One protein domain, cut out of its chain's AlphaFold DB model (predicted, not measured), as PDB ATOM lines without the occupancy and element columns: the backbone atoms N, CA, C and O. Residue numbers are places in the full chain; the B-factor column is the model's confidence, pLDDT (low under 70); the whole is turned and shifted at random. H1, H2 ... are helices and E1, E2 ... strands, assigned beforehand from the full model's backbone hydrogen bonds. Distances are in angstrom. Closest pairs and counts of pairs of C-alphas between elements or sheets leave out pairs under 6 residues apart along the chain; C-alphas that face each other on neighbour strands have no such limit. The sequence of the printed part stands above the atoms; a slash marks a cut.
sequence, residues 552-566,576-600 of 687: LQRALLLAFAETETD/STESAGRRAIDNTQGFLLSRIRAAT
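What this domain is: This is residues 552 to 566 and 576 to 600 of the 687 residues of the protein "CR-type domain-containing protein" of Sparganum proliferum (UniProt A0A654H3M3). One straight helix, H1, runs along the length of the domain, and a stretch of strand and loop, E1 with residues 585 to 591, runs back beside it in the reverse direction. This stretch leads into a shorter helix, H2, which packs steeply tilted on the first part of H1, while E1 lies near its last part. The printed part has 40 residues, with two named helices and one named strand in the order H1, E1, H2, and its class is mostly helix. It is compact, with a radius of gyration of the C-alphas of 10.1 A, and elongated, spanning 27 by 17 by 16 A.

How they stand to each other: H1, residues 552 to 563, and H2, residues 592 to 599, touch, and their closest C-alphas, those of Ala 555 and Leu 593, are 5.3 A apart. They run the same way at a steep tilt of 57 degrees. The closest C-alphas of H1 and E1, residues 581 to 584, are those of Glu 562 and Arg 582, 5.4 A apart. E1 pairs with no named strand, but its residues 581 to 582 pair with residues 576 to 577 in a short antiparallel pairing. E1 and H2 are only just apart, with their closest C-alphas 8.3 A from each other. In H1 and H2 every O i to N i+4 pair is within hydrogen-bond range.

Where its parts are: H1 is 16.9 A long from first to last C-alpha, beginning at C-alpha 552 at (200.676, 231.473, 161.260). E1 measures 10.0 A from C-alpha 581 to C-alpha 584. H2 measures 10.6 A and ends at C-alpha 599 at (194.970, 232.119, 148.840).

The domain as a whole: The two C-alphas farthest apart, those of Asp 566 and Gly 590, are 29.6 A apart. Residues 567 to 575 are not printed, and C-alphas 566 and 576 are 13.3 A apart across this cut, which falls in the link from H1 to E1. The link from E1 to H2 is short, with 7 residues. The mean pLDDT of the printed part is 81.0, and residues 578 to 580 are under 70.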
ATOM      1  N   LEU A 552     200.532 231.233 162.697       89.12
ATOM      2  CA  LEU A 552     200.676 231.473 161.260       89.12
ATOM      3  C   LEU A 552     201.775 230.602 160.629       89.12
ATOM      4  O   LEU A 552     201.534 229.974 159.601       89.12
ATOM      5  N   GLN A 553     202.964 230.506 161.242       90.19
ATOM      6  CA  GLN A 553     204.028 229.617 160.747       90.19
ATOM      7  C   GLN A 553     203.604 228.142 160.801       90.19
ATOM      8  O   GLN A 553     203.909 227.385 159.882       90.19
ATOM      9  N   ARG A 554     202.868 227.730 161.843       88.88
ATOM     10  CA  ARG A 554     202.315 226.375 161.950       88.88
ATOM     11  C   ARG A 554     201.268 226.106 160.865       88.88
ATOM     12  O   ARG A 554     201.309 225.042 160.260       88.88
ATOM     13  N   ALA A 555     200.375 227.057 160.592       88.94
ATOM     14  CA  ALA A 555     199.371 226.935 159.537       88.94
ATOM     15  C   ALA A 555     200.012 226.838 158.139       88.94
ATOM     16  O   ALA A 555     199.605 225.998 157.343       88.94
ATOM     17  N   LEU A 556     201.062 227.624 157.863       89.38
ATOM     18  CA  LEU A 556     201.834 227.519 156.618       89.38
ATOM     19  C   LEU A 556     202.535 226.158 156.476       89.38
ATOM     20  O   LEU A 556     202.514 225.582 155.394       89.38
ATOM     21  N   LEU A 557     203.121 225.622 157.551       88.62
ATOM     22  CA  LEU A 557     203.765 224.301 157.529       88.62
ATOM     23  C   LEU A 557     202.757 223.150 157.373       88.62
ATOM     24  O   LEU A 557     203.068 222.167 156.708       88.62
ATOM     25  N   LEU A 558     201.545 223.277 157.923       87.81
ATOM     26  CA  LEU A 558     200.459 222.318 157.690       87.81
ATOM     27  C   LEU A 558     199.947 222.380 156.243       87.81
ATOM     28  O   LEU A 558     199.800 221.335 155.620       87.81
ATOM     29  N   ALA A 559     199.750 223.577 155.680       88.00
ATOM     30  CA  ALA A 559     199.382 223.740 154.270       88.00
ATOM     31  C   ALA A 559     200.464 223.192 153.322       88.00
ATOM     32  O   ALA A 559     200.150 222.556 152.322       88.00
ATOM     33  N   PHE A 560     201.744 223.377 153.661       87.81
ATOM     34  CA  PHE A 560     202.859 222.777 152.929       87.81
ATOM     35  C   PHE A 560     202.819 221.237 152.988       87.81
ATOM     36  O   PHE A 560     202.894 220.588 151.946       87.81
ATOM     37  N   ALA A 561     202.580 220.651 154.165       87.56
ATOM     38  CA  ALA A 561     202.460 219.200 154.343       87.56
ATOM     39  C   ALA A 561     201.221 218.567 153.660       87.56
ATOM     40  O   ALA A 561     201.192 217.353 153.458       87.56
ATOM     41  N   GLU A 562     200.209 219.357 153.276       83.88
ATOM     42  CA  GLU A 562     199.135 218.911 152.367       83.88
ATOM     43  C   GLU A 562     199.623 218.791 150.920       83.88
ATOM     44  O   GLU A 562     199.221 217.875 150.207       83.88
ATOM     45  N   THR A 563     200.500 219.704 150.491       85.00
ATOM     46  CA  THR A 563     201.057 219.716 149.129       85.00
ATOM     47  C   THR A 563     202.214 218.733 148.920       85.00
ATOM     48  O   THR A 563     202.491 218.365 147.781       85.00
ATOM     49  N   GLU A 564     202.877 218.266 149.984       84.31
ATOM     50  CA  GLU A 564     203.957 217.276 149.878       84.31
ATOM     51  C   GLU A 564     203.430 215.859 149.584       84.31
ATOM     52  O   GLU A 564     202.856 215.179 150.440       84.31
ATOM     53  N   THR A 565     203.703 215.358 148.377       81.94
ATOM     54  CA  THR A 565     203.391 213.982 147.951       81.94
ATOM     55  C   THR A 565     204.371 212.944 148.497       81.94
ATOM     56  O   THR A 565     203.965 211.844 148.878       81.94
ATOM     57  N   ASP A 566     205.654 213.283 148.597       80.31
ATOM     58  CA  ASP A 566     206.725 212.273 148.616       80.31
ATOM     59  C   ASP A 566     207.052 211.719 150.014       80.31
ATOM     60  O   ASP A 566     207.717 210.685 150.148       80.31
ATOM     61  N   SER A 576     195.288 211.413 156.310       72.62
ATOM     62  CA  SER A 576     195.204 210.744 155.006       72.62
ATOM     63  C   SER A 576     193.804 210.156 154.852       72.62
ATOM     64  O   SER A 576     193.435 209.244 155.586       72.62
ATOM     65  N   THR A 577     193.024 210.693 153.918       70.75
ATOM     66  CA  THR A 577     191.672 210.222 153.593       70.75
ATOM     67  C   THR A 577     191.693 209.433 152.287       70.75
ATOM     68  O   THR A 577     192.333 209.846 151.319       70.75
ATOM     69  N   GLU A 578     190.984 208.306 152.244       64.25
ATOM     70  CA  GLU A 578     190.988 207.385 151.094       64.25
ATOM     71  C   GLU A 578     190.418 208.014 149.810       64.25
ATOM     72  O   GLU A 578     190.755 207.585 148.709       64.25
ATOM     73  N   SER A 579     189.582 209.049 149.946       60.59
ATOM     74  CA  SER A 579     188.841 209.694 148.854       60.59
ATOM     75  C   SER A 579     189.265 211.134 148.530       60.59
ATOM     76  O   SER A 579     188.945 211.611 147.444       60.59
ATOM     77  N   ALA A 580     189.974 211.831 149.427       61.38
ATOM     78  CA  ALA A 580     190.395 213.228 149.233       61.38
ATOM     79  C   ALA A 580     191.894 213.479 149.513       61.38
ATOM     80  O   ALA A 580     192.337 214.627 149.529       61.38
ATOM     81  N   GLY A 581     192.692 212.422 149.707       71.81
ATOM     82  CA  GLY A 581     194.140 212.521 149.894       71.81
ATOM     83  C   GLY A 581     194.549 213.043 151.275       71.81
ATOM     84  O   GLY A 581     193.841 212.851 152.268       71.81
ATOM     85  N   ARG A 582     195.732 213.669 151.347       74.88
ATOM     86  CA  ARG A 582     196.280 214.285 152.567       74.88
ATOM     87  C   ARG A 582     195.650 215.655 152.789       74.88
ATOM     88  O   ARG A 582     195.767 216.526 151.935       74.88
ATOM     89  N   ARG A 583     195.016 215.860 153.944       81.56
ATOM     90  CA  ARG A 583     194.373 217.131 154.307       81.56
ATOM     91  C   ARG A 583     194.587 217.405 155.792       81.56
ATOM     92  O   ARG A 583     194.297 216.540 156.619       81.56
ATOM     93  N   ALA A 584     195.113 218.574 156.154       81.81
ATOM     94  CA  ALA A 584     195.348 218.901 157.554       81.81
ATOM     95  C   ALA A 584     194.081 219.399 158.255       81.81
ATOM     96  O   ALA A 584     193.181 220.003 157.660       81.81
ATOM     97  N   ILE A 585     194.010 219.114 159.550       80.44
ATOM     98  CA  ILE A 585     192.898 219.500 160.411       80.44
ATOM     99  C   ILE A 585     193.134 220.950 160.852       80.44
ATOM    100  O   ILE A 585     194.153 221.245 161.483       80.44
ATOM    101  N   ASP A 586     192.208 221.858 160.524       75.50
ATOM    102  CA  ASP A 586     192.316 223.277 160.896       75.50
ATOM    103  C   ASP A 586     191.998 223.486 162.384       75.50
ATOM    104  O   ASP A 586     190.918 223.920 162.771       75.50
ATOM    105  N   ASN A 587     192.979 223.160 163.222       74.81
ATOM    106  CA  ASN A 587     192.967 223.408 164.661       74.81
ATOM    107  C   ASN A 587     193.509 224.815 165.007       74.81
ATOM    108  O   ASN A 587     194.055 225.002 166.095       74.81
ATOM    109  N   THR A 588     193.460 225.785 164.081       76.00
ATOM    110  CA  THR A 588     194.044 227.127 164.275       76.00
ATOM    111  C   THR A 588     192.992 228.188 164.592       76.00
ATOM    112  O   THR A 588     191.867 228.150 164.090       76.00
ATOM    113  N   GLN A 589     193.347 229.160 165.440       73.44
ATOM    114  CA  GLN A 589     192.419 230.214 165.849       73.44
ATOM    115  C   GLN A 589     192.008 231.064 164.640       73.44
ATOM    116  O   GLN A 589     192.855 231.570 163.906       73.44
ATOM    117  N   GLY A 590     190.702 231.221 164.416       75.94
ATOM    118  CA  GLY A 590     190.182 231.985 163.275       75.94
ATOM    119  C   GLY A 590     190.362 231.313 161.905       75.94
ATOM    120  O   GLY A 590     190.355 232.020 160.895       75.94
ATOM    121  N   PHE A 591     190.516 229.982 161.865       80.31
ATOM    122  CA  PHE A 591     190.584 229.164 160.645       80.31
ATOM    123  C   PHE A 591     191.652 229.638 159.639       80.31
ATOM    124  O   PHE A 591     191.386 229.819 158.444       80.31
ATOM    125  N   LEU A 592     192.873 229.899 160.119       84.62
ATOM    126  CA  LEU A 592     193.953 230.442 159.287       84.62
ATOM    127  C   LEU A 592     194.347 229.487 158.156       84.62
ATOM    128  O   LEU A 592     194.657 229.959 157.061       84.62
ATOM    129  N   LEU A 593     194.289 228.170 158.377       84.50
ATOM    130  CA  LEU A 593     194.578 227.177 157.342       84.50
ATOM    131  C   LEU A 593     193.562 227.268 156.192       84.50
ATOM    132  O   LEU A 593     193.962 227.272 155.030       84.50
ATOM    133  N   SER A 594     192.264 227.424 156.491       84.00
ATOM    134  CA  SER A 594     191.233 227.625 155.457       84.00
ATOM    135  C   SER A 594     191.499 228.867 154.589       84.00
ATOM    136  O   SER A 594     191.371 228.816 153.364       84.00
ATOM    137  N   ARG A 595     191.955 229.965 155.208       85.31
ATOM    138  CA  ARG A 595     192.294 231.221 154.520       85.31
ATOM    139  C   ARG A 595     193.566 231.096 153.684       85.31
ATOM    140  O   ARG A 595     193.631 231.680 152.607       85.31
ATOM    141  N   ILE A 596     194.548 230.327 154.156       87.25
ATOM    142  CA  ILE A 596     195.760 230.006 153.393       87.25
ATOM    143  C   ILE A 596     195.389 229.173 152.163       87.25
ATOM    144  O   ILE A 596     195.742 229.588 151.064       87.25
ATOM    145  N   ARG A 597     194.593 228.100 152.308       85.38
ATOM    146  CA  ARG A 597     194.123 227.273 151.175       85.38
ATOM    147  C   ARG A 597     193.412 228.089 150.091       85.38
ATOM    148  O   ARG A 597     193.638 227.875 148.902       85.38
ATOM    149  N   ALA A 598     192.565 229.036 150.504       84.19
ATOM    150  CA  ALA A 598     191.869 229.939 149.589       84.19
ATOM    151  C   ALA A 598     192.830 230.882 148.836       84.19
ATOM    152  O   ALA A 598     192.579 231.209 147.680       84.19
ATOM    153  N   ALA A 599     193.938 231.290 149.463       84.25
ATOM    154  CA  ALA A 599     194.970 232.119 148.840       84.25
ATOM    155  C   ALA A 599     195.957 231.320 147.963       84.25
ATOM    156  O   ALA A 599     196.474 231.860 146.989       84.25
ATOM    157  N   THR A 600     196.213 230.043 148.274       80.75
ATOM    158  CA  THR A 600     197.098 229.154 147.495       80.75
ATOM    159  C   THR A 600     196.405 228.475 146.311       80.75
ATOM    160  O   THR A 600     197.052 227.730 145.580       80.75
TER     161      THR A 600